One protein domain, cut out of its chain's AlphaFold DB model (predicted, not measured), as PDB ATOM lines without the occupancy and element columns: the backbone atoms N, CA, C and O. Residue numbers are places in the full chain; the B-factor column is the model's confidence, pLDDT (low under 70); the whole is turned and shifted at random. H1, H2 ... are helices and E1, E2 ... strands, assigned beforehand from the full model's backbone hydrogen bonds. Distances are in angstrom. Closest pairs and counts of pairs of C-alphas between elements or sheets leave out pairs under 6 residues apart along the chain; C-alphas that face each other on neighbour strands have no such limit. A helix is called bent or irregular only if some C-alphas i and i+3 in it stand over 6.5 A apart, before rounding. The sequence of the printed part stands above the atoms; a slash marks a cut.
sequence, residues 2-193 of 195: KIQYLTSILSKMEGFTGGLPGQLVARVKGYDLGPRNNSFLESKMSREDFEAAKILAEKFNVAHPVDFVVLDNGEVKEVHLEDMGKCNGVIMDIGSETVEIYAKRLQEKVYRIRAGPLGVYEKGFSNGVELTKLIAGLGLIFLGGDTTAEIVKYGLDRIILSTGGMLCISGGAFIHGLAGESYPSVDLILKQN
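AT A GLANCE: This is residues 2 to 193 of the 195 residues of the protein "Phosphoglycerate kinase" of Candidatus Bathyarchaeota archaeon (UniProt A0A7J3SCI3). Two small three-stranded sheets sit toward opposite ends of one body, and a helical arm, residues 184 to 193 with H11, sticks out and makes the length. H1 to H4 cover one side, H6 and H7 lie between the sheets on another, and H8, H9 and H10 surround the second sheet. The printed part has 192 residues with eleven named helices and six named strands, in the order H1 H2 H3 H4 E1 E2 H5 E3 H6 E4 H7 E5 H8 H9 E6 H10 H11, class mixed. Sheet E2-E1-E3 is antiparallel and E4-E5-E6 parallel; the whole is compact, with a radius of gyration of the C-alphas of 17.5 A and spans of 63 by 37 by 28 A.

IN THESE COORDINATES: Find C-alpha 67 at (130.614, 133.558, 121.515); from there E1 runs 15.0 A to residue 72. E2, residues 75 to 80, spans 16.0 A, and E3 is residues 90 to 94. Between them H5, residues 81 to 86, is irregular: C-alphas 82 and 85 are 7.2 A apart. Look earlier for H1, residues 2 to 10, H2, 19 to 28, H3, 35 to 44, and H4, 47 to 59, 18.5 A long. Later come H6, 96 to 107, 16.3 A long, E4, 112 to 115, H7, 127 to 134, E5, 140 to 143, H8, 145 to 153, H9, 157 to 162, E6, 166 to 168, H10, 171 to 178, and H11, 184 to 191, ending at C-alpha 191, (132.539, 138.813, 70.996).

HOW THE PARTS SIT: E1 and E2 form an antiparallel hairpin, with N 70 and O 77 at 2.8 A; E1 and E3 are antiparallel, with N 92 and O 69 at 2.8 A. H5 is on this sheet, over E1, at a height of 8.6 A; E2, H5, E3 form a split strand-helix-strand unit, E1 between its strands, with a right-handed crossover. H2, H3, H6 and H7 only graze the sheet. H2 touches H4 at the closest C-alphas, Val 28 and Lys 54, 5.4 A, about perpendicular at 75 degrees. H1 touches H10 at Ile 9 and Leu 178, closest C-alphas 6.4 A apart. H6 touches H7 at Val 99 and Leu 131, closest C-alphas 5.5 A apart. In the second sheet E4 and E5 have N 114 and O 141 at 2.8 A, and E5 and E6 have N 168 and O 142 at 2.8 A. H8, H9 and H10 only graze it. Every O i to N i+4 pair is within hydrogen-bond range in the helices other than H5, which has 0 of 2, and 2 of 3 O i to N i+3 pairs.

THE WHOLE: The C-alphas of Asn 73 and Asn 193 are the farthest apart, 63.0 A. The printed part has no cut; the link E4 to H7 is long, with 11 residues. No printed residue is under 70 in pLDDT.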
ATOM      1  N   LYS A   2     120.527 140.425  96.003       74.06
ATOM      2  CA  LYS A   2     121.487 139.924  97.020       74.06
ATOM      3  C   LYS A   2     121.203 138.493  97.507       74.06
ATOM      4  O   LYS A   2     122.109 137.672  97.526       74.06
ATOM      5  N   ILE A   3     119.943 138.181  97.824       80.50
ATOM      6  CA  ILE A   3     119.520 136.832  98.249       80.50
ATOM      7  C   ILE A   3     119.832 135.781  97.180       80.50
ATOM      8  O   ILE A   3     120.320 134.706  97.507       80.50
ATOM      9  N   GLN A   4     119.584 136.092  95.905       85.06
ATOM     10  CA  GLN A   4     119.849 135.185  94.787       85.06
ATOM     11  C   GLN A   4     121.347 134.888  94.662       85.06
ATOM     12  O   GLN A   4     121.725 133.729  94.509       85.06
ATOM     13  N   TYR A   5     122.201 135.907  94.809       88.06
ATOM     14  CA  TYR A   5     123.654 135.717  94.811       88.06
ATOM     15  C   TYR A   5     124.104 134.854  95.986       88.06
ATOM     16  O   TYR A   5     124.806 133.869  95.779       88.06
ATOM     17  N   LEU A   6     123.652 135.169  97.203       89.00
ATOM     18  CA  LEU A   6     123.978 134.378  98.391       89.00
ATOM     19  C   LEU A   6     123.483 132.934  98.266       89.00
ATOM     20  O   LEU A   6     124.217 132.021  98.613       89.00
ATOM     21  N   THR A   7     122.293 132.714  97.708       90.56
ATOM     22  CA  THR A   7     121.748 131.371  97.440       90.56
ATOM     23  C   THR A   7     122.643 130.596  96.469       90.56
ATOM     24  O   THR A   7     122.989 129.450  96.739       90.56
ATOM     25  N   SER A   8     123.058 131.219  95.361       90.81
ATOM     26  CA  SER A   8     123.957 130.589  94.382       90.81
ATOM     27  C   SER A   8     125.315 130.244  95.004       90.81
ATOM     28  O   SER A   8     125.810 129.129  94.836       90.81
ATOM     29  N   ILE A   9     125.887 131.156  95.794       90.94
ATOM     30  CA  ILE A   9     127.177 130.952  96.466       90.94
ATOM     31  C   ILE A   9     127.071 129.846  97.523       90.94
ATOM     32  O   ILE A   9     127.855 128.901  97.497       90.94
ATOM     33  N   LEU A  10     126.079 129.917  98.414       93.00
ATOM     34  CA  LEU A  10     125.888 128.954  99.504       93.00
ATOM     35  C   LEU A  10     125.479 127.559  99.012       93.00
ATOM     36  O   LEU A  10     125.677 126.576  99.719       93.00
ATOM     37  N   SER A  11     124.974 127.436  97.779       92.69
ATOM     38  CA  SER A  11     124.766 126.127  97.143       92.69
ATOM     39  C   SER A  11     126.071 125.407  96.775       92.69
ATOM     40  O   SER A  11     126.061 124.198  96.551       92.69
ATOM     41  N   LYS A  12     127.193 126.137  96.715       91.62
ATOM     42  CA  LYS A  12     128.519 125.631  96.318       91.62
ATOM     43  C   LYS A  12     129.554 125.733  97.440       91.62
ATOM     44  O   LYS A  12     130.599 125.094  97.360       91.62
ATOM     45  N   MET A  13     129.298 126.565  98.447       92.25
ATOM     46  CA  MET A  13     130.244 126.913  99.504       92.25
ATOM     47  C   MET A  13     129.571 126.917 100.872       92.25
ATOM     48  O   MET A  13     128.408 127.275 101.019       92.25
ATOM     49  N   GLU A  14     130.341 126.569 101.894       95.06
ATOM     50  CA  GLU A  14     129.919 126.689 103.286       95.06
ATOM     51  C   GLU A  14     129.960 128.155 103.743       95.06
ATOM     52  O   GLU A  14     130.898 128.887 103.420       95.06
ATOM     53  N   GLY A  15     128.940 128.589 104.487       95.75
ATOM     54  CA  GLY A  15     128.824 129.967 104.958       95.75
ATOM     55  C   GLY A  15     129.369 130.145 106.372       95.75
ATOM     56  O   GLY A  15     128.994 129.399 107.272       95.75
ATOM     57  N   PHE A  16     130.181 131.180 106.586       97.56
ATOM     58  CA  PHE A  16     130.659 131.603 107.905       97.56
ATOM     59  C   PHE A  16     130.332 133.078 108.092       97.56
ATOM     60  O   PHE A  16     130.638 133.894 107.223       97.56
ATOM     61  N   THR A  17     129.694 133.428 109.205       97.31
ATOM     62  CA  THR A  17     129.249 134.802 109.463       97.31
ATOM     63  C   THR A  17     129.885 135.377 110.725       97.31
ATOM     64  O   THR A  17     130.188 134.653 111.668       97.31
ATOM     65  N   GLY A  18     130.092 136.690 110.733       96.94
ATOM     66  CA  GLY A  18     130.513 137.487 111.887       96.94
ATOM     67  C   GLY A  18     130.016 138.920 111.711       96.94
ATOM     68  O   GLY A  18     129.237 139.176 110.787       96.94
ATOM     69  N   GLY A  19     130.406 139.841 112.594       96.44
ATOM     70  CA  GLY A  19     129.844 141.193 112.612       96.44
ATOM     71  C   GLY A  19     128.306 141.189 112.631       96.44
ATOM     72  O   GLY A  19     127.674 140.301 113.208       96.44
ATOM     73  N   LEU A  20     127.691 142.157 111.947       96.56
ATOM     74  CA  LEU A  20     126.231 142.242 111.831       96.56
ATOM     75  C   LEU A  20     125.576 141.009 111.171       96.56
ATOM     76  O   LEU A  20     124.563 140.551 111.696       96.56
ATOM     77  N   PRO A  21     126.114 140.422 110.076       95.81
ATOM     78  CA  PRO A  21     125.588 139.165 109.541       95.81
ATOM     79  C   PRO A  21     125.588 138.012 110.554       95.81
ATOM     80  O   PRO A  21     124.626 137.251 110.599       95.81
ATOM     81  N   GLY A  22     126.629 137.897 111.385       97.75
ATOM     82  CA  GLY A  22     126.709 136.872 112.434       97.75
ATOM     83  C   GLY A  22     125.633 137.040 113.500       97.75
ATOM     84  O   GLY A  22     124.951 136.078 113.850       97.75
ATOM     85  N   GLN A  23     125.420 138.279 113.946       98.19
ATOM     86  CA  GLN A  23     124.330 138.628 114.860       98.19
ATOM     87  C   GLN A  23     122.960 138.327 114.238       98.19
ATOM     88  O   GLN A  23     122.100 137.730 114.882       98.19
ATOM     89  N   LEU A  24     122.764 138.672 112.962       98.00
ATOM     90  CA  LEU A  24     121.518 138.418 112.243       98.00
ATOM     91  C   LEU A  24     121.202 136.923 112.141       98.00
ATOM     92  O   LEU A  24     120.083 136.519 112.453       98.00
ATOM     93  N   VAL A  25     122.179 136.098 111.751       97.88
ATOM     94  CA  VAL A  25     121.997 134.642 111.641       97.88
ATOM     95  C   VAL A  25     121.718 134.013 113.008       97.88
ATOM     96  O   VAL A  25     120.821 133.177 113.112       97.88
ATOM     97  N   ALA A  26     122.419 134.430 114.067       98.00
ATOM     98  CA  ALA A  26     122.121 133.970 115.423       98.00
ATOM     99  C   ALA A  26     120.684 134.344 115.839       98.00
ATOM    100  O   ALA A  26     119.929 133.500 116.328       98.00
ATOM    101  N   ARG A  27     120.256 135.581 115.555       97.88
ATOM    102  CA  ARG A  27     118.922 136.080 115.911       97.88
ATOM    103  C   ARG A  27     117.791 135.331 115.205       97.88
ATOM    104  O   ARG A  27     116.800 134.995 115.855       97.88
ATOM    105  N   VAL A  28     117.922 135.036 113.906       97.31
ATOM    106  CA  VAL A  28     116.902 134.266 113.156       97.31
ATOM    107  C   VAL A  28     116.880 132.785 113.532       97.31
ATOM    108  O   VAL A  28     115.849 132.141 113.364       97.31
ATOM    109  N   LYS A  29     117.977 132.254 114.091       96.25
ATOM    110  CA  LYS A  29     118.030 130.909 114.685       96.25
ATOM    111  C   LYS A  29     117.446 130.836 116.101       96.25
ATOM    112  O   LYS A  29     117.422 129.758 116.684       96.25
ATOM    113  N   GLY A  30     116.938 131.949 116.633       96.62
ATOM    114  CA  GLY A  30     116.190 131.985 117.890       96.62
ATOM    115  C   GLY A  30     116.998 132.405 119.115       96.62
ATOM    116  O   GLY A  30     116.435 132.429 120.206       96.62
ATOM    117  N   TYR A  31     118.272 132.772 118.959       98.06
ATOM    118  CA  TYR A  31     119.066 133.284 120.074       98.06
ATOM    119  C   TYR A  31     118.706 134.735 120.398       98.06
ATOM    120  O   TYR A  31     118.466 135.553 119.504       98.06
ATOM    121  N   ASP A  32     118.697 135.052 121.688       97.94
ATOM    122  CA  ASP A  32     118.569 136.415 122.191       97.94
ATOM    123  C   ASP A  32     119.964 137.027 122.382       97.94
ATOM    124  O   ASP A  32     120.799 136.463 123.088       97.94
ATOM    125  N   LEU A  33     120.224 138.179 121.754       97.94
ATOM    126  CA  LEU A  33     121.506 138.889 121.849       97.94
ATOM    127  C   LEU A  33     121.508 139.994 122.918       97.94
ATOM    128  O   LEU A  33     122.445 140.796 122.993       97.94
ATOM    129  N   GLY A  34     120.449 140.060 123.722       96.69
ATOM    130  CA  GLY A  34     120.226 141.104 124.708       96.69
ATOM    131  C   GLY A  34     119.580 142.351 124.093       96.69
ATOM    132  O   GLY A  34     119.665 142.596 122.881       96.69
ATOM    133  N   PRO A  35     118.932 143.190 124.918       94.81
ATOM    134  CA  PRO A  35     118.047 144.252 124.444       94.81
ATOM    135  C   PRO A  35     118.769 145.274 123.563       94.81
ATOM    136  O   PRO A  35     118.256 145.658 122.514       94.81
ATOM    137  N   ARG A  36     119.990 145.682 123.937       95.75
ATOM    138  CA  ARG A  36     120.751 146.681 123.170       95.75
ATOM    139  C   ARG A  36     121.160 146.174 121.791       95.75
ATOM    140  O   ARG A  36     121.000 146.906 120.818       95.75
ATOM    141  N   ASN A  37     121.670 144.945 121.699       97.75
ATOM    142  CA  ASN A  37     122.117 144.386 120.421       97.75
ATOM    143  C   ASN A  37     120.926 144.052 119.520       97.75
ATOM    144  O   ASN A  37     120.977 144.347 118.331       97.75
ATOM    145  N   ASN A  38     119.826 143.538 120.084       97.44
ATOM    146  CA  ASN A  38     118.591 143.302 119.335       97.44
ATOM    147  C   ASN A  38     118.040 144.601 118.735       97.44
ATOM    148  O   ASN A  38     117.835 144.671 117.525       97.44
ATOM    149  N   SER A  39     117.876 145.654 119.544       96.88
ATOM    150  CA  SER A  39     117.399 146.948 119.045       96.88
ATOM    151  C   SER A  39     118.363 147.573 118.035       96.88
ATOM    152  O   SER A  39     117.932 148.176 117.054       96.88
ATOM    153  N   PHE A  40     119.676 147.421 118.235       96.56
ATOM    154  CA  PHE A  40     120.660 147.888 117.262       96.56
ATOM    155  C   PHE A  40     120.526 147.147 115.930       96.56
ATOM    156  O   PHE A  40     120.488 147.788 114.881       96.56
ATOM    157  N   LEU A  41     120.388 145.822 115.958       96.69
ATOM    158  CA  LEU A  41     120.207 145.008 114.764       96.69
ATOM    159  C   LEU A  41     118.913 145.377 114.020       96.69
ATOM    160  O   LEU A  41     118.958 145.601 112.814       96.69
ATOM    161  N   GLU A  42     117.797 145.535 114.732       96.38
ATOM    162  CA  GLU A  42     116.508 145.987 114.180       96.38
ATOM    163  C   GLU A  42     116.586 147.399 113.575       96.38
ATOM    164  O   GLU A  42     115.905 147.694 112.598       96.38
ATOM    165  N   SER A  43     117.457 148.268 114.099       97.00
ATOM    166  CA  SER A  43     117.702 149.598 113.518       97.00
ATOM    167  C   SER A  43     118.546 149.571 112.237       97.00
ATOM    168  O   SER A  43     118.559 150.546 111.483       97.00
ATOM    169  N   LYS A  44     119.304 148.490 112.011       96.38
ATOM    170  CA  LYS A  44     120.250 148.350 110.892       96.38
ATOM    171  C   LYS A  44     119.749 147.439 109.781       96.38
ATOM    172  O   LYS A  44     120.218 147.585 108.655       96.38
ATOM    173  N   MET A  45     118.841 146.522 110.091       95.62
ATOM    174  CA  MET A  45     118.357 145.493 109.178       95.62
ATOM    175  C   MET A  45     116.885 145.715 108.858       95.62
ATOM    176  O   MET A  45     116.072 145.978 109.742       95.62
ATOM    177  N   SER A  46     116.538 145.583 107.582       95.25
ATOM    178  CA  SER A  46     115.146 145.608 107.140       95.25
ATOM    179  C   SER A  46     114.440 144.290 107.466       95.25
ATOM    180  O   SER A  46     115.076 143.263 107.718       95.25
ATOM    181  N   ARG A  47     113.105 144.282 107.412       94.62
ATOM    182  CA  ARG A  47     112.322 143.046 107.561       94.62
ATOM    183  C   ARG A  47     112.704 142.013 106.495       94.62
ATOM    184  O   ARG A  47     112.751 140.819 106.781       94.62
ATOM    185  N   GLU A  48     113.003 142.478 105.289       94.06
ATOM    186  CA  GLU A  48     113.455 141.664 104.169       94.06
ATOM    187  C   GLU A  48     114.813 141.007 104.454       94.06
ATOM    188  O   GLU A  48     115.014 139.859 104.065       94.06
ATOM    189  N   ASP A  49     115.724 141.684 105.165       94.62
ATOM    190  CA  ASP A  49     117.018 141.112 105.563       94.62
ATOM    191  C   ASP A  49     116.850 139.984 106.591       94.62
ATOM    192  O   ASP A  49     117.506 138.947 106.481       94.62
ATOM    193  N   PHE A  50     115.942 140.144 107.562       96.06
ATOM    194  CA  PHE A  50     115.609 139.079 108.516       96.06
ATOM    195  C   PHE A  50     115.000 137.859 107.822       96.06
ATOM    196  O   PHE A  50     115.426 136.732 108.076       96.06
ATOM    197  N   GLU A  51     114.044 138.071 106.917       95.38
ATOM    198  CA  GLU A  51     113.424 136.977 106.164       95.38
ATOM    199  C   GLU A  51     114.449 136.268 105.269       95.38
ATOM    200  O   GLU A  51     114.521 135.040 105.234       95.38
ATOM    201  N   ALA A  52     115.317 137.036 104.605       93.94
ATOM    202  CA  ALA A  52     116.424 136.503 103.825       93.94
ATOM    203  C   ALA A  52     117.354 135.625 104.665       93.94
ATOM    204  O   ALA A  52     117.654 134.496 104.278       93.94
ATOM    205  N   ALA A  53     117.815 136.137 105.807       95.44
ATOM    206  CA  ALA A  53     118.721 135.416 106.687       95.44
ATOM    207  C   ALA A  53     118.083 134.132 107.216       95.44
ATOM    208  O   ALA A  53     118.752 133.101 107.246       95.44
ATOM    209  N   LYS A  54     116.789 134.168 107.559       95.81
ATOM    210  CA  LYS A  54     116.033 132.987 107.977       95.81
ATOM    211  C   LYS A  54     116.006 131.923 106.878       95.81
ATOM    212  O   LYS A  54     116.443 130.802 107.111       95.81
ATOM    213  N   ILE A  55     115.598 132.295 105.662       94.94
ATOM    214  CA  ILE A  55     115.559 131.380 104.510       94.94
ATOM    215  C   ILE A  55     116.942 130.777 104.236       94.94
ATOM    216  O   ILE A  55     117.054 129.581 103.969       94.94
ATOM    217  N   LEU A  56     118.002 131.588 104.279       94.56
ATOM    218  CA  LEU A  56     119.365 131.118 104.026       94.56
ATOM    219  C   LEU A  56     119.866 130.185 105.136       94.56
ATOM    220  O   LEU A  56     120.487 129.172 104.825       94.56
ATOM    221  N   ALA A  57     119.579 130.497 106.400       94.38
ATOM    222  CA  ALA A  57     119.973 129.686 107.550       94.38
ATOM    223  C   ALA A  57     119.219 128.348 107.631       94.38
ATOM    224  O   ALA A  57     119.774 127.380 108.141       94.38
ATOM    225  N   GLU A  58     117.980 128.288 107.134       94.19
ATOM    226  CA  GLU A  58     117.195 127.049 107.042       94.19
ATOM    227  C   GLU A  58     117.644 126.162 105.872       94.19
ATOM    228  O   GLU A  58     117.653 124.939 105.986       94.19
ATOM    229  N   LYS A  59     118.007 126.767 104.732       94.88
ATOM    230  CA  LYS A  59     118.332 126.028 103.500       94.88
ATOM    231  C   LYS A  59     119.786 125.589 103.392       94.88
ATOM    232  O   LYS A  59     120.064 124.607 102.707       94.88
ATOM    233  N   PHE A  60     120.708 126.330 103.995       95.62
ATOM    234  CA  PHE A  60     122.142 126.128 103.815       95.62
ATOM    235  C   PHE A  60     122.861 126.007 105.153       95.62
ATOM    236  O   PHE A  60     122.414 126.515 106.179       95.62
ATOM    237  N   ASN A  61     124.037 125.381 105.128       88.62
ATOM    238  CA  ASN A  61     124.919 125.355 106.287       88.62
ATOM    239  C   ASN A  61     125.619 126.715 106.443       88.62
ATOM    240  O   ASN A  61     126.713 126.939 105.917       88.62
ATOM    241  N   VAL A  62     124.946 127.635 107.138       95.44
ATOM    242  CA  VAL A  62     125.477 128.949 107.514       95.44
ATOM    243  C   VAL A  62     125.820 128.939 109.004       95.44
ATOM    244  O   VAL A  62     124.938 128.896 109.875       95.44
ATOM    245  N   ALA A  63     127.118 128.966 109.295       97.00
ATOM    246  CA  ALA A  63     127.660 129.113 110.635       97.00
ATOM    247  C   ALA A  63     127.531 130.564 111.118       97.00
ATOM    248  O   ALA A  63     127.669 131.510 110.336       97.00
ATOM    249  N   HIS A  64     127.290 130.718 112.416       97.88
ATOM    250  CA  HIS A  64     127.327 131.982 113.149       97.88
ATOM    251  C   HIS A  64     128.244 131.829 114.370       97.88
ATOM    252  O   HIS A  64     128.537 130.689 114.750       97.88
ATOM    253  N   PRO A  65     128.675 132.945 114.984       98.50
ATOM    254  CA  PRO A  65     129.488 132.902 116.192       98.50
ATOM    255  C   PRO A  65     128.769 132.175 117.331       98.50
ATOM    256  O   PRO A  65     127.542 132.273 117.447       98.50
ATOM    257  N   VAL A  66     129.535 131.446 118.141       98.62
ATOM    258  CA  VAL A  66     129.081 130.770 119.373       98.62
ATOM    259  C   VAL A  66     129.380 131.595 120.623       98.62
ATOM    260  O   VAL A  66     128.825 131.343 121.683       98.62
ATOM    261  N   ASP A  67     130.195 132.631 120.479       98.69
ATOM    262  CA  ASP A  67     130.614 133.558 121.515       98.69
ATOM    263  C   ASP A  67     130.956 134.921 120.893       98.69
ATOM    264  O   ASP A  67     131.207 135.054 119.687       98.69
ATOM    265  N   PHE A  68     130.926 135.964 121.717       98.75
ATOM    266  CA  PHE A  68     131.178 137.339 121.299       98.75
ATOM    267  C   PHE A  68     132.067 138.071 122.293       98.75
ATOM    268  O   PHE A  68     131.940 137.904 123.506       98.75
ATOM    269  N   VAL A  69     132.888 138.982 121.772       98.62
ATOM    270  CA  VAL A  69     133.534 140.012 122.586       98.62
ATOM    271  C   VAL A  69     132.565 141.174 122.742       98.62
ATOM    272  O   VAL A  69     132.082 141.746 121.761       98.62
ATOM    273  N   VAL A  70     132.290 141.534 123.987       98.19
ATOM    274  CA  VAL A  70     131.290 142.521 124.375       98.19
ATOM    275  C   VAL A  70     131.946 143.631 125.189       98.19
ATOM    276  O   VAL A  70     132.702 143.368 126.121       98.19
ATOM    277  N   LEU A  71     131.615 144.881 124.861       97.88
ATOM    278  CA  LEU A  71     131.962 146.054 125.660       97.88
ATOM    279  C   LEU A  71     130.780 146.427 126.560       97.88
ATOM    280  O   LEU A  71     129.727 146.847 126.070       97.88
ATOM    281  N   ASP A  72     130.950 146.295 127.871       95.38
ATOM    282  CA  ASP A  72     129.929 146.591 128.875       95.38
ATOM    283  C   ASP A  72     130.485 147.566 129.915       95.38
ATOM    284  O   ASP A  72     131.421 147.253 130.639       95.38
ATOM    285  N   ASN A  73     129.948 148.788 129.947       92.38
ATOM    286  CA  ASN A  73     130.378 149.863 130.854       92.38
ATOM    287  C   ASN A  73     131.899 150.136 130.871       92.38
ATOM    288  O   ASN A  73     132.448 150.550 131.886       92.38
ATOM    289  N   GLY A  74     132.568 149.949 129.729       93.69
ATOM    290  CA  GLY A  74     134.012 150.163 129.585       93.69
ATOM    291  C   GLY A  74     134.861 148.911 129.812       93.69
ATOM    292  O   GLY A  74     136.044 148.929 129.482       93.69
ATOM    293  N   GLU A  75     134.268 147.820 130.295       96.62
ATOM    294  CA  GLU A  75     134.938 146.533 130.449       96.62
ATOM    295  C   GLU A  75     134.715 145.654 129.218       96.62
ATOM    296  O   GLU A  75     133.608 145.565 128.679       96.62
ATOM    297  N   VAL A  76     135.788 145.008 128.766       97.75
ATOM    298  CA  VAL A  76     135.741 144.027 127.684       97.75
ATOM    299  C   VAL A  76     135.598 142.646 128.302       97.75
ATOM    300  O   VAL A  76     136.421 142.245 129.123       97.75
ATOM    301  N   LYS A  77     134.561 141.920 127.896       96.81
ATOM    302  CA  LYS A  77     134.312 140.541 128.315       96.81
ATOM    303  C   LYS A  77     133.937 139.677 127.129       96.81
ATOM    304  O   LYS A  77     133.379 140.158 126.146       96.81
ATOM    305  N   GLU A  78     134.210 138.394 127.257       97.94
ATOM    306  CA  GLU A  78     133.785 137.381 126.308       97.94
ATOM    307  C   GLU A  78     132.536 136.694 126.851       97.94
ATOM    308  O   GLU A  78     132.460 136.376 128.039       97.94
ATOM    309  N   VAL A  79     131.512 136.558 126.013       98.31
ATOM    310  CA  VAL A  79     130.197 136.061 126.418       98.31
ATOM    311  C   VAL A  79     129.749 135.006 125.421       98.31
ATOM    312  O   VAL A  79     129.657 135.276 124.223       98.31
ATOM    313  N   HIS A  80     129.444 133.814 125.929       98.50
ATOM    314  CA  HIS A  80     128.891 132.735 125.122       98.50
ATOM    315  C   HIS A  80     127.484 133.109 124.628       98.50
ATOM    316  O   HIS A  80     126.717 133.777 125.329       98.50
ATOM    317  N   LEU A  81     127.126 132.674 123.422       98.25
ATOM    318  CA  LEU A  81     125.880 133.026 122.736       98.25
ATOM    319  C   LEU A  81     124.639 132.722 123.588       98.25
ATOM    320  O   LEU A  81     123.687 133.498 123.588       98.25
ATOM    321  N   GLU A  82     124.666 131.625 124.341       97.62
ATOM    322  CA  GLU A  82     123.569 131.212 125.228       97.62
ATOM    323  C   GLU A  82     123.317 132.188 126.390       97.62
ATOM    324  O   GLU A  82     122.192 132.295 126.884       97.62
ATOM    325  N   ASP A  83     124.335 132.943 126.804       97.69
ATOM    326  CA  ASP A  83     124.248 133.919 127.892       97.69
ATOM    327  C   ASP A  83     124.059 135.359 127.400       97.69
ATOM    328  O   ASP A  83     123.823 136.266 128.207       97.69
ATOM    329  N   MET A  84     124.088 135.592 126.085       97.44
ATOM    330  CA  MET A  84     123.959 136.931 125.503       97.44
ATOM    331  C   MET A  84     122.643 137.626 125.865       97.44
ATOM    332  O   MET A  84     122.650 138.834 126.097       97.44
ATOM    333  N   GLY A  85     121.538 136.888 126.008       96.31
ATOM    334  CA  GLY A  85     120.244 137.446 126.429       96.31
ATOM    335  C   GLY A  85     120.265 138.077 127.829       96.31
ATOM    336  O   GLY A  85     119.449 138.942 128.139       96.31
ATOM    337  N   LYS A  86     121.231 137.695 128.676       94.81
ATOM    338  CA  LYS A  86     121.434 138.251 130.026       94.81
ATOM    339  C   LYS A  86     122.422 139.426 130.028       94.81
ATOM    340  O   LYS A  86     122.663 140.027 131.074       94.81
ATOM    341  N   CYS A  87     123.023 139.740 128.881       92.25
ATOM    342  CA  CYS A  87     124.061 140.748 128.744       92.25
ATOM    343  C   CYS A  87     123.482 142.096 128.287       92.25
ATOM    344  O   CYS A  87     122.676 142.170 127.363       92.25
ATOM    345  N   ASN A  88     123.941 143.187 128.909       90.56
ATOM    346  CA  ASN A  88     123.577 144.562 128.534       90.56
ATOM    347  C   ASN A  88     124.688 145.307 127.772       90.56
ATOM    348  O   ASN A  88     124.517 146.479 127.414       90.56
ATOM    349  N   GLY A  89     125.820 144.649 127.523       95.75
ATOM    350  CA  GLY A  89     126.914 145.209 126.739       95.75
ATOM    351  C   GLY A  89     126.659 145.155 125.230       95.75
ATOM    352  O   GLY A  89     125.714 144.523 124.752       95.75
ATOM    353  N   VAL A  90     127.516 145.835 124.473       97.88
ATOM    354  CA  VAL A  90     127.449 145.901 123.005       97.88
ATOM    355  C   VAL A  90     128.440 144.917 122.395       97.88
ATOM    356  O   VAL A  90     129.609 144.920 122.776       97.88
ATOM    357  N   ILE A  91     127.989 144.095 121.447       98.50
ATOM    358  CA  ILE A  91     128.862 143.187 120.693       98.50
ATOM    359  C   ILE A  91     129.837 144.010 119.850       98.50
ATOM    360  O   ILE A  91     129.424 144.836 119.033       98.50
ATOM    361  N   MET A  92     131.127 143.743 120.025       98.31
ATOM    362  CA  MET A  92     132.213 144.425 119.330       98.31
ATOM    363  C   MET A  92     133.002 143.502 118.400       98.31
ATOM    364  O   MET A  92     133.576 143.999 117.437       98.31
ATOM    365  N   ASP A  93     133.025 142.192 118.651       98.62
ATOM    366  CA  ASP A  93     133.698 141.194 117.809       98.62
ATOM    367  C   ASP A  93     133.109 139.796 118.018       98.62
ATOM    368  O   ASP A  93     132.337 139.570 118.954       98.62
ATOM    369  N   ILE A  94     133.527 138.849 117.184       98.75
ATOM    370  CA  ILE A  94     133.400 137.416 117.474       98.75
ATOM    371  C   ILE A  94     134.319 137.021 118.636       98.75
ATOM    372  O   ILE A  94     135.381 137.617 118.807       98.75
ATOM    373  N   GLY A  95     133.925 136.034 119.435       98.69
ATOM    374  CA  GLY A  95     134.766 135.502 120.508       98.69
ATOM    375  C   GLY A  95     135.861 134.557 120.004       98.69
ATOM    376  O   GLY A  95     135.969 134.261 118.807       98.69
ATOM    377  N   SER A  96     136.731 134.151 120.919       98.44
ATOM    378  CA  SER A  96     137.896 133.309 120.666       98.44
ATOM    379  C   SER A  96     137.506 131.874 120.320       98.44
ATOM    380  O   SER A  96     138.106 131.296 119.411       98.44
ATOM    381  N   GLU A  97     136.442 131.333 120.918       98.62
ATOM    382  CA  GLU A  97     135.940 129.997 120.591       98.62
ATOM    383  C   GLU A  97     135.443 129.957 119.140       98.62
ATOM    384  O   GLU A  97     135.772 129.050 118.369       98.62
ATOM    385  N   THR A  98     134.732 131.002 118.707       98.81
ATOM    386  CA  THR A  98     134.339 131.166 117.303       98.81
ATOM    387  C   THR A  98     135.556 131.215 116.384       98.81
ATOM    388  O   THR A  98     135.533 130.576 115.328       98.81
ATOM    389  N   VAL A  99     136.616 131.946 116.751       98.75
ATOM    390  CA  VAL A  99     137.856 132.007 115.955       98.75
ATOM    391  C   VAL A  99     138.455 130.615 115.779       98.75
ATOM    392  O   VAL A  99     138.773 130.241 114.650       98.75
ATOM    393  N   GLU A 100     138.568 129.828 116.847       98.62
ATOM    394  CA  GLU A 100     139.127 128.474 116.795       98.62
ATOM    395  C   GLU A 100     138.289 127.535 115.916       98.62
ATOM    396  O   GLU A 100     138.819 126.865 115.020       98.62
ATOM    397  N   ILE A 101     136.966 127.532 116.108       98.56
ATOM    398  CA  ILE A 101     136.032 126.713 115.324       98.56
ATOM    399  C   ILE A 101     136.100 127.090 113.842       98.56
ATOM    400  O   ILE A 101     136.144 126.213 112.968       98.56
ATOM    401  N   TYR A 102     136.094 128.388 113.538       98.50
ATOM    402  CA  TYR A 102     136.144 128.880 112.166       98.50
ATOM    403  C   TYR A 102     137.490 128.568 111.524       98.50
ATOM    404  O   TYR A 102     137.508 128.079 110.397       98.50
ATOM    405  N   ALA A 103     138.604 128.787 112.225       98.31
ATOM    406  CA  ALA A 103     139.941 128.509 111.717       98.31
ATOM    407  C   ALA A 103     140.084 127.040 111.312       98.31
ATOM    408  O   ALA A 103     140.475 126.760 110.178       98.31
ATOM    409  N   LYS A 104     139.676 126.114 112.189       98.19
ATOM    410  CA  LYS A 104     139.718 124.673 111.920       98.19
ATOM    411  C   LYS A 104     138.944 124.307 110.654       98.19
ATOM    412  O   LYS A 104     139.487 123.666 109.761       98.19
ATOM    413  N   ARG A 105     137.691 124.758 110.543       97.75
ATOM    414  CA  ARG A 105     136.826 124.440 109.391       97.75
ATOM    415  C   ARG A 105     137.292 125.108 108.100       97.75
ATOM    416  O   ARG A 105     137.144 124.529 107.027       97.75
ATOM    417  N   LEU A 106     137.829 126.324 108.180       97.31
ATOM    418  CA  LEU A 106     138.301 127.070 107.014       97.31
ATOM    419  C   LEU A 106     139.619 126.513 106.478       97.31
ATOM    420  O   LEU A 106     139.784 126.479 105.264       97.31
ATOM    421  N   GLN A 107     140.540 126.048 107.328       95.88
ATOM    422  CA  GLN A 107     141.804 125.440 106.889       95.88
ATOM    423  C   GLN A 107     141.608 124.187 106.023       95.88
ATOM    424  O   GLN A 107     142.441 123.898 105.170       95.88
ATOM    425  N   GLU A 108     140.488 123.482 106.181       95.44
ATOM    426  CA  GLU A 108     140.117 122.337 105.341       95.44
ATOM    427  C   GLU A 108     139.657 122.746 103.925       95.44
ATOM    428  O   GLU A 108     139.450 121.889 103.063       95.44
ATOM    429  N   LYS A 109     139.457 124.046 103.659       95.94
ATOM    430  CA  LYS A 109     138.932 124.552 102.383       95.94
ATOM    431  C   LYS A 109     140.050 125.065 101.484       95.94
ATOM    432  O   LYS A 109     140.878 125.874 101.891       95.94
ATOM    433  N   VAL A 110     139.989 124.676 100.209       94.56
ATOM    434  CA  VAL A 110     140.915 125.157  99.169       94.56
ATOM    435  C   VAL A 110     140.727 126.652  98.905       94.56
ATOM    436  O   VAL A 110     141.698 127.399  98.859       94.56
ATOM    437  N   TYR A 111     139.475 127.096  98.760       94.62
ATOM    438  CA  TYR A 111     139.136 128.500  98.541       94.62
ATOM    439  C   TYR A 111     138.382 129.055  99.741       94.62
ATOM    440  O   TYR A 111     137.383 128.488 100.183       94.62
ATOM    441  N   ARG A 112     138.862 130.188 100.250       95.44
ATOM    442  CA  ARG A 112     138.330 130.886 101.419       95.44
ATOM    443  C   ARG A 112     138.105 132.331 101.024       95.44
ATOM    444  O   ARG A 112     139.052 133.036 100.695       95.44
ATOM    445  N   ILE A 113     136.854 132.763 101.024       93.56
ATOM    446  CA  ILE A 113     136.476 134.096 100.557       93.56
ATOM    447  C   ILE A 113     136.010 134.897 101.764       93.56
ATOM    448  O   ILE A 113     135.001 134.559 102.379       93.56
ATOM    449  N   ARG A 114     136.747 135.953 102.111       93.25
ATOM    450  CA  ARG A 114     136.446 136.819 103.252       93.25
ATOM    451  C   ARG A 114     135.960 138.181 102.767       93.25
ATOM    452  O   ARG A 114     136.685 138.893 102.077       93.25
ATOM    453  N   ALA A 115     134.738 138.539 103.148       91.44
ATOM    454  CA  ALA A 115     134.098 139.800 102.789       91.44
ATOM    455  C   ALA A 115     133.566 140.497 104.050       91.44
ATOM    456  O   ALA A 115     132.497 140.159 104.553       91.44
ATOM    457  N   GLY A 116     134.323 141.469 104.545       91.69
ATOM    458  CA  GLY A 116     134.021 142.285 105.714       91.69
ATOM    459  C   GLY A 116     134.824 141.900 106.967       91.69
ATOM    460  O   GLY A 116     135.262 140.750 107.112       91.69
ATOM    461  N   PRO A 117     135.029 142.863 107.883       95.19
ATOM    462  CA  PRO A 117     135.590 142.598 109.201       95.19
ATOM    463  C   PRO A 117     134.605 141.796 110.069       95.19
ATOM    464  O   PRO A 117     133.397 141.797 109.826       95.19
ATOM    465  N   LEU A 118     135.124 141.097 111.082       96.81
ATOM    466  CA  LEU A 118     134.296 140.307 112.016       96.81
ATOM    467  C   LEU A 118     133.981 141.057 113.320       96.81
ATOM    468  O   LEU A 118     133.051 140.666 114.027       96.81
ATOM    469  N   GLY A 119     134.666 142.182 113.539       96.38
ATOM    470  CA  GLY A 119     134.478 143.088 114.662       96.38
ATOM    471  C   GLY A 119     134.831 144.532 114.319       96.38
ATOM    472  O   GLY A 119     135.164 144.868 113.180       96.38
ATOM    473  N   VAL A 120     134.742 145.406 115.320       96.38
ATOM    474  CA  VAL A 120     135.047 146.839 115.223       96.38
ATOM    475  C   VAL A 120     136.559 147.046 115.350       96.38
ATOM    476  O   VAL A 120     137.063 147.601 116.335       96.38
ATOM    477  N   TYR A 121     137.287 146.571 114.339       95.50
ATOM    478  CA  TYR A 121     138.750 146.587 114.265       95.50
ATOM    479  C   TYR A 121     139.337 147.993 114.424       95.50
ATOM    480  O   TYR A 121     140.469 148.172 114.879       95.50
ATOM    481  N   GLU A 122     138.566 149.039 114.120       94.50
ATOM    482  CA  GLU A 122     139.001 150.413 114.306       94.50
ATOM    483  C   GLU A 122     139.277 150.752 115.772       94.50
ATOM    484  O   GLU A 122     140.164 151.567 116.034       94.50
ATOM    485  N   LYS A 123     138.561 150.096 116.693       95.38
ATOM    486  CA  LYS A 123     138.655 150.257 118.151       95.38
ATOM    487  C   LYS A 123     139.520 149.189 118.833       95.38
ATOM    488  O   LYS A 123     139.531 149.127 120.056       95.38
ATOM    489  N   GLY A 124     140.242 148.373 118.065       95.19
ATOM    490  CA  GLY A 124     141.143 147.346 118.598       95.19
ATOM    491  C   GLY A 124     140.505 145.971 118.816       95.19
ATOM    492  O   GLY A 124     141.176 145.076 119.313       95.19
ATOM    493  N   PHE A 125     139.246 145.783 118.419       97.25
ATOM    494  CA  PHE A 125     138.576 144.483 118.438       97.25
ATOM    495  C   PHE A 125     138.929 143.708 117.162       97.25
ATOM    496  O   PHE A 125     138.375 143.987 116.098       97.25
ATOM    497  N   SER A 126     139.935 142.834 117.248       95.69
ATOM    498  CA  SER A 126     140.627 142.269 116.083       95.69
ATOM    499  C   SER A 126     140.684 140.743 116.036       95.69
ATOM    500  O   SER A 126     141.587 140.182 115.415       95.69
ATOM    501  N   ASN A 127     139.721 140.042 116.621       98.06
ATOM    502  CA  ASN A 127     139.625 138.585 116.512       98.06
ATOM    503  C   ASN A 127     139.448 138.136 115.050       98.06
ATOM    504  O   ASN A 127     139.963 137.091 114.652       98.06
ATOM    505  N   GLY A 128     138.841 138.964 114.189       96.25
ATOM    506  CA  GLY A 128     138.835 138.731 112.736       96.25
ATOM    507  C   GLY A 128     140.221 138.769 112.070       96.25
ATOM    508  O   GLY A 128     140.467 138.061 111.085       96.25
ATOM    509  N   VAL A 129     141.151 139.548 112.627       96.12
ATOM    510  CA  VAL A 129     142.558 139.595 112.203       96.12
ATOM    511  C   VAL A 129     143.291 138.345 112.688       96.12
ATOM    512  O   VAL A 129     144.047 137.752 111.919       96.12
ATOM    513  N   GLU A 130     143.029 137.885 113.912       96.88
ATOM    514  CA  GLU A 130     143.591 136.622 114.412       96.88
ATOM    515  C   GLU A 130     143.113 135.422 113.589       96.88
ATOM    516  O   GLU A 130     143.938 134.639 113.115       96.88
ATOM    517  N   LEU A 131     141.813 135.340 113.277       97.62
ATOM    518  CA  LEU A 131     141.292 134.329 112.353       97.62
ATOM    519  C   LEU A 131     142.026 134.369 111.010       97.62
ATOM    520  O   LEU A 131     142.408 133.329 110.480       97.62
ATOM    521  N   THR A 132     142.258 135.568 110.471       95.56
ATOM    522  CA  THR A 132     142.980 135.748 109.205       95.56
ATOM    523  C   THR A 132     144.381 135.160 109.248       95.56
ATOM    524  O   THR A 132     144.776 134.484 108.300       95.56
ATOM    525  N   LYS A 133     145.131 135.391 110.329       95.19
ATOM    526  CA  LYS A 133     146.478 134.830 110.488       95.19
ATOM    527  C   LYS A 133     146.442 133.302 110.495       95.19
ATOM    528  O   LYS A 133     147.276 132.680 109.845       95.19
ATOM    529  N   LEU A 134     145.452 132.707 111.162       96.12
ATOM    530  CA  LEU A 134     145.284 131.252 111.231       96.12
ATOM    531  C   LEU A 134     144.923 130.629 109.875       96.12
ATOM    532  O   LEU A 134     145.284 129.484 109.611       96.12
ATOM    533  N   ILE A 135     144.232 131.366 109.003       95.50
ATOM    534  CA  ILE A 135     143.798 130.881 107.684       95.50
ATOM    535  C   ILE A 135     144.607 131.479 106.522       95.50
ATOM    536  O   ILE A 135     144.201 131.341 105.368       95.50
ATOM    537  N   ALA A 136     145.729 132.149 106.777       94.38
ATOM    538  CA  ALA A 136     146.554 132.716 105.713       94.38
ATOM    539  C   ALA A 136     147.093 131.615 104.779       94.38
ATOM    540  O   ALA A 136     147.278 130.464 105.183       94.38
ATOM    541  N   GLY A 137     147.321 131.953 103.510       93.81
ATOM    542  CA  GLY A 137     147.811 131.009 102.509       93.81
ATOM    543  C   GLY A 137     147.089 131.089 101.172       93.81
ATOM    544  O   GLY A 137     146.133 131.847 100.985       93.81
ATOM    545  N   LEU A 138     147.537 130.236 100.252       95.12
ATOM    546  CA  LEU A 138     146.953 130.090  98.926       95.12
ATOM    547  C   LEU A 138     145.439 129.847  99.014       95.12
ATOM    548  O   LEU A 138     144.953 129.087  99.855       95.12
ATOM    549  N   GLY A 139     144.692 130.526  98.146       93.81
ATOM    550  CA  GLY A 139     143.237 130.402  98.069       93.81
ATOM    551  C   GLY A 139     142.456 131.249  99.078       93.81
ATOM    552  O   GLY A 139     141.226 131.240  99.020       93.81
ATOM    553  N   LEU A 140     143.120 132.011  99.959       95.44
ATOM    554  CA  LEU A 140     142.467 133.069 100.737       95.44
ATOM    555  C   LEU A 140     142.281 134.327  99.877       95.44
ATOM    556  O   LEU A 140     143.247 134.908  99.385       95.44
ATOM    557  N   ILE A 141     141.035 134.754  99.706       93.12
ATOM    558  CA  ILE A 141     140.644 135.877  98.855       93.12
ATOM    559  C   ILE A 141     139.853 136.879  99.695       93.12
ATOM    560  O   ILE A 141     138.807 136.551 100.254       93.12
ATOM    561  N   PHE A 142     140.333 138.115  99.753       91.94
ATOM    562  CA  PHE A 142     139.654 139.228 100.403       91.94
ATOM    563  C   PHE A 142     138.812 139.993  99.395       91.94
ATOM    564  O   PHE A 142     139.325 140.412  98.361       91.94
ATOM    565  N   LEU A 143     137.537 140.211  99.708       88.50
ATOM    566  CA  LEU A 143     136.622 140.988  98.878       88.50
ATOM    567  C   LEU A 143     136.231 142.293  99.570       88.50
ATOM    568  O   LEU A 143     135.778 142.290 100.715       88.50
ATOM    569  N   GLY A 144     136.328 143.399  98.836       85.12
ATOM    570  CA  GLY A 144     135.802 144.701  99.242       85.12
ATOM    571  C   GLY A 144     136.787 145.602  99.991       85.12
ATOM    572  O   GLY A 144     137.847 145.180 100.460       85.12
ATOM    573  N   GLY A 145     136.411 146.882 100.070       84.44
ATOM    574  CA  GLY A 145     137.229 147.949 100.648       84.44
ATOM    575  C   GLY A 145     137.477 147.775 102.144       84.44
ATOM    576  O   GLY A 145     138.630 147.786 102.554       84.44
ATOM    577  N   ASP A 146     136.429 147.533 102.936       86.19
ATOM    578  CA  ASP A 146     136.545 147.450 104.402       86.19
ATOM    579  C   ASP A 146     137.453 146.301 104.853       86.19
ATOM    580  O   ASP A 146     138.322 146.486 105.700       86.19
ATOM    581  N   THR A 147     137.322 145.125 104.232       85.12
ATOM    582  CA  THR A 147     138.205 143.987 104.519       85.12
ATOM    583  C   THR A 147     139.650 144.306 104.162       85.12
ATOM    584  O   THR A 147     140.564 143.979 104.910       85.12
ATOM    585  N   THR A 148     139.869 144.978 103.030       86.69
ATOM    586  CA  THR A 148     141.212 145.402 102.617       86.69
ATOM    587  C   THR A 148     141.785 146.429 103.602       86.69
ATOM    588  O   THR A 148     142.953 146.333 103.970       86.69
ATOM    589  N   ALA A 149     140.967 147.371 104.078       91.12
ATOM    590  CA  ALA A 149     141.367 148.391 105.042       91.12
ATOM    591  C   ALA A 149     141.760 147.795 106.405       91.12
ATOM    592  O   ALA A 149     142.765 148.217 106.977       91.12
ATOM    593  N   GLU A 150     141.035 146.785 106.894       94.38
ATOM    594  CA  GLU A 150     141.390 146.052 108.116       94.38
ATOM    595  C   GLU A 150     142.773 145.396 107.988       94.38
ATOM    596  O   GLU A 150     143.653 145.626 108.817       94.38
ATOM    597  N   ILE A 151     143.006 144.641 106.910       92.31
ATOM    598  CA  ILE A 151     144.282 143.948 106.673       92.31
ATOM    599  C   ILE A 151     145.452 144.932 106.554       92.31
ATOM    600  O   ILE A 151     146.515 144.689 107.128       92.31
ATOM    601  N   VAL A 152     145.255 146.063 105.871       92.00
ATOM    602  CA  VAL A 152     146.271 147.121 105.756       92.00
ATOM    603  C   VAL A 152     146.539 147.785 107.107       92.00
ATOM    604  O   VAL A 152     147.700 147.970 107.468       92.00
ATOM    605  N   LYS A 153     145.499 148.102 107.893       94.56
ATOM    606  CA  LYS A 153     145.651 148.718 109.224       94.56
ATOM    607  C   LYS A 153     146.502 147.863 110.166       94.56
ATOM    608  O   LYS A 153     147.272 148.416 110.947       94.56
ATOM    609  N   TYR A 154     146.381 146.541 110.077       94.31
ATOM    610  CA  TYR A 154     147.150 145.592 110.887       94.31
ATOM    611  C   TYR A 154     148.454 145.114 110.221       94.31
ATOM    612  O   TYR A 154     149.117 144.224 110.750       94.31
ATOM    613  N   GLY A 155     148.847 145.696 109.080       94.00
ATOM    614  CA  GLY A 155     150.110 145.388 108.397       94.00
ATOM    615  C   GLY A 155     150.204 143.957 107.859       94.00
ATOM    616  O   GLY A 155     151.300 143.409 107.739       94.00
ATOM    617  N   LEU A 156     149.062 143.325 107.571       92.81
ATOM    618  CA  LEU A 156     148.999 141.951 107.072       92.81
ATOM    619  C   LEU A 156     148.991 141.868 105.541       92.81
ATOM    620  O   LEU A 156     149.137 140.778 105.001       92.81
ATOM    621  N   ASP A 157     148.864 142.984 104.826       92.12
ATOM    622  CA  ASP A 157     148.783 143.048 103.362       92.12
ATOM    623  C   ASP A 157     149.948 142.314 102.683       92.12
ATOM    624  O   ASP A 157     149.741 141.456 101.822       92.12
ATOM    625  N   ARG A 158     151.178 142.566 103.146       91.19
ATOM    626  CA  ARG A 158     152.382 141.909 102.622       91.19
ATOM    627  C   ARG A 158     152.401 140.413 102.906       91.19
ATOM    628  O   ARG A 158     152.852 139.651 102.059       91.19
ATOM    629  N   ILE A 159     151.921 140.007 104.081       90.81
ATOM    630  CA  ILE A 159     151.877 138.603 104.507       90.81
ATOM    631  C   ILE A 159     150.826 137.841 103.695       90.81
ATOM    632  O   ILE A 159     151.084 136.739 103.217       90.81
ATOM    633  N   ILE A 160     149.650 138.432 103.484       92.88
ATOM    634  CA  ILE A 160     148.598 137.832 102.664       92.88
ATOM    635  C   ILE A 160     149.095 137.617 101.235       92.88
ATOM    636  O   ILE A 160     148.968 136.514 100.711       92.88
ATOM    637  N   LEU A 161     149.721 138.625 100.625       92.12
ATOM    638  CA  LEU A 161     150.245 138.498  99.264       92.12
ATOM    639  C   LEU A 161     151.408 137.496  99.178       92.12
ATOM    640  O   LEU A 161     151.443 136.685  98.255       92.12
ATOM    641  N   SER A 162     152.340 137.499 100.138       92.75
ATOM    642  CA  SER A 162     153.499 136.592 100.119       92.75
ATOM    643  C   SER A 162     153.134 135.127 100.366       92.75
ATOM    644  O   SER A 162     153.836 134.235  99.896       92.75
ATOM    645  N   THR A 163     152.023 134.867 101.060       92.56
ATOM    646  CA  THR A 163     151.501 133.513 101.304       92.56
ATOM    647  C   THR A 163     150.595 132.998 100.176       92.56
ATOM    648  O   THR A 163     150.096 131.876 100.256       92.56
ATOM    649  N   GLY A 164     150.403 133.779  99.105       90.75
ATOM    650  CA  GLY A 164     149.593 133.404  97.940       90.75
ATOM    651  C   GLY A 164     148.106 133.760  98.052       90.75
ATOM    652  O   GLY A 164     147.301 133.271  97.257       90.75
ATOM    653  N   GLY A 165     147.728 134.583  99.030       93.62
ATOM    654  CA  GLY A 165     146.396 135.173  99.121       93.62
ATOM    655  C   GLY A 165     146.195 136.324  98.129       93.62
ATOM    656  O   GLY A 165     147.139 136.838  97.527       93.62
ATOM    657  N   MET A 166     144.945 136.747  97.959       91.88
ATOM    658  CA  MET A 166     144.557 137.787  97.003       91.88
ATOM    659  C   MET A 166     143.702 138.869  97.662       91.88
ATOM    660  O   MET A 166     142.818 138.569  98.462       91.88
ATOM    661  N   LEU A 167     143.938 140.127  97.286       89.94
ATOM    662  CA  LEU A 167     143.115 141.272  97.675       89.94
ATOM    663  C   LEU A 167     142.319 141.761  96.456       89.94
ATOM    664  O   LEU A 167     142.894 142.280  95.500       89.94
ATOM    665  N   CYS A 168     140.997 141.602  96.477       86.00
ATOM    666  CA  CYS A 168     140.091 142.037  95.416       86.00
ATOM    667  C   CYS A 168     139.195 143.179  95.911       86.00
ATOM    668  O   CYS A 168     138.220 142.985  96.637       86.00
ATOM    669  N   ILE A 169     139.482 144.393  95.449       79.00
ATOM    670  CA  ILE A 169     138.755 145.604  95.864       79.00
ATOM    671  C   ILE A 169     137.346 145.651  95.235       79.00
ATOM    672  O   ILE A 169     136.415 146.235  95.790       79.00
ATOM    673  N   SER A 170     137.151 144.973  94.101       78.12
ATOM    674  CA  SER A 170     135.901 144.909  93.337       78.12
ATOM    675  C   SER A 170     134.867 143.945  93.942       78.12
ATOM    676  O   SER A 170     134.399 143.021  93.281       78.12
ATOM    677  N   GLY A 171     134.463 144.175  95.196       76.12
ATOM    678  CA  GLY A 171     133.583 143.266  95.944       76.12
ATOM    679  C   GLY A 171     132.286 142.900  95.207       76.12
ATOM    680  O   GLY A 171     131.991 141.723  95.026       76.12
ATOM    681  N   GLY A 172     131.534 143.894  94.717       78.75
ATOM    682  CA  GLY A 172     130.249 143.654  94.045       78.75
ATOM    683  C   GLY A 172     130.368 142.899  92.718       78.75
ATOM    684  O   GLY A 172     129.593 141.977  92.467       78.75
ATOM    685  N   ALA A 173     131.363 143.248  91.897       83.12
ATOM    686  CA  ALA A 173     131.641 142.531  90.655       83.12
ATOM    687  C   ALA A 173     132.078 141.091  90.946       83.12
ATOM    688  O   ALA A 173     131.527 140.167  90.363       83.12
ATOM    689  N   PHE A 174     132.977 140.879  91.909       84.06
ATOM    690  CA  PHE A 174     133.429 139.535  92.260       84.06
ATOM    691  C   PHE A 174     132.274 138.645  92.744       84.06
ATOM    692  O   PHE A 174     132.137 137.513  92.290       84.06
ATOM    693  N   ILE A 175     131.395 139.166  93.610       83.56
ATOM    694  CA  ILE A 175     130.204 138.440  94.087       83.56
ATOM    695  C   ILE A 175     129.254 138.099  92.929       83.56
ATOM    696  O   ILE A 175     128.687 137.008  92.915       83.56
ATOM    697  N   HIS A 176     129.092 138.993  91.951       85.62
ATOM    698  CA  HIS A 176     128.281 138.744  90.757       85.62
ATOM    699  C   HIS A 176     128.821 137.562  89.934       85.62
ATOM    700  O   HIS A 176     128.068 136.640  89.628       85.62
ATOM    701  N   GLY A 177     130.131 137.514  89.675       85.62
ATOM    702  CA  GLY A 177     130.742 136.365  89.000       85.62
ATOM    703  C   GLY A 177     130.681 135.072  89.818       85.62
ATOM    704  O   GLY A 177     130.391 134.015  89.264       85.62
ATOM    705  N   LEU A 178     130.880 135.134  91.142       84.31
ATOM    706  CA  LEU A 178     130.707 133.966  92.024       84.31
ATOM    707  C   LEU A 178     129.277 133.414  91.991       84.31
ATOM    708  O   LEU A 178     129.074 132.202  92.088       84.31
ATOM    709  N   ALA A 179     128.286 134.295  91.831       86.12
ATOM    710  CA  ALA A 179     126.896 133.901  91.662       86.12
ATOM    711  C   ALA A 179     126.631 133.196  90.315       86.12
ATOM    712  O   ALA A 179     125.569 132.592  90.161       86.12
ATOM    713  N   GLY A 180     127.601 133.186  89.394       85.44
ATOM    714  CA  GLY A 180     127.512 132.559  88.074       85.44
ATOM    715  C   GLY A 180     126.960 133.480  86.988       85.44
ATOM    716  O   GLY A 180     126.616 132.998  85.912       85.44
ATOM    717  N   GLU A 181     126.854 134.777  87.265       89.00
ATOM    718  CA  GLU A 181     126.381 135.761  86.298       89.00
ATOM    719  C   GLU A 181     127.507 136.168  85.332       89.00
ATOM    720  O   GLU A 181     128.688 136.180  85.699       89.00
ATOM    721  N   SER A 182     127.150 136.504  84.091       89.06
ATOM    722  CA  SER A 182     128.122 136.953  83.091       89.06
ATOM    723  C   SER A 182     128.442 138.436  83.247       89.06
ATOM    724  O   SER A 182     127.609 139.227  83.679       89.06
ATOM    725  N   TYR A 183     129.651 138.842  82.861       90.44
ATOM    726  CA  TYR A 183     130.040 140.250  82.878       90.44
ATOM    727  C   TYR A 183     129.783 140.870  81.502       90.44
ATOM    728  O   TYR A 183     130.540 140.575  80.573       90.44
ATOM    729  N   PRO A 184     128.812 141.794  81.345       89.44
ATOM    730  CA  PRO A 184     128.454 142.322  80.026       89.44
ATOM    731  C   PRO A 184     129.631 142.953  79.269       89.44
ATOM    732  O   PRO A 184     129.726 142.842  78.049       89.44
ATOM    733  N   SER A 185     130.551 143.599  79.993       88.88
ATOM    734  CA  SER A 185     131.767 144.182  79.422       88.88
ATOM    735  C   SER A 185     132.749 143.124  78.913       88.88
ATOM    736  O   SER A 185     133.323 143.302  77.841       88.88
ATOM    737  N   VAL A 186     132.920 142.013  79.635       88.00
ATOM    738  CA  VAL A 186     133.790 140.899  79.224       88.00
ATOM    739  C   VAL A 186     133.174 140.164  78.037       88.00
ATOM    740  O   VAL A 186     133.865 139.916  77.053       88.00
ATOM    741  N   ASP A 187     131.865 139.906  78.074       90.50
ATOM    742  CA  ASP A 187     131.134 139.263  76.979       90.50
ATOM    743  C   ASP A 187     131.257 140.063  75.676       90.50
ATOM    744  O   ASP A 187     131.419 139.492  74.597       90.50
ATOM    745  N   LEU A 188     131.207 141.398  75.765       92.25
ATOM    746  CA  LEU A 188     131.391 142.275  74.613       92.25
ATOM    747  C   LEU A 188     132.815 142.187  74.044       92.25
ATOM    748  O   LEU A 188     132.969 142.131  72.826       92.25
ATOM    749  N   ILE A 189     133.842 142.156  74.899       90.06
ATOM    750  CA  ILE A 189     135.247 142.026  74.473       90.06
ATOM    751  C   ILE A 189     135.483 140.670  73.801       90.06
ATOM    752  O   ILE A 189     136.067 140.619  72.718       90.06
ATOM    753  N   LEU A 190     134.976 139.586  74.397       89.19
ATOM    754  CA  LEU A 190     135.077 138.233  73.847       89.19
ATOM    755  C   LEU A 190     134.407 138.134  72.472       89.19
ATOM    756  O   LEU A 190     134.989 137.583  71.542       89.19
ATOM    757  N   LYS A 191     133.230 138.746  72.298       89.06
ATOM    758  CA  LYS A 191     132.539 138.813  70.996       89.06
ATOM    759  C   LYS A 191     133.322 139.574  69.924       89.06
ATOM    760  O   LYS A 191     133.090 139.348  68.741       89.06
ATOM    761  N   GLN A 192     134.218 140.480  70.315       88.19
ATOM    762  CA  GLN A 192     135.023 141.274  69.387       88.19
ATOM    763  C   GLN A 192     136.356 140.610  68.995       88.19
ATOM    764  O   GLN A 192     137.072 141.202  68.192       88.19
ATOM    765  N   ASN A 193     136.702 139.418  69.517       73.00
ATOM    766  CA  ASN A 193     138.009 138.760  69.310       73.00
ATOM    767  C   ASN A 193     139.211 139.702  69.560       73.00
ATOM    768  O   ASN A 193     140.209 139.657  68.845       73.00
TER     769      ASN A 193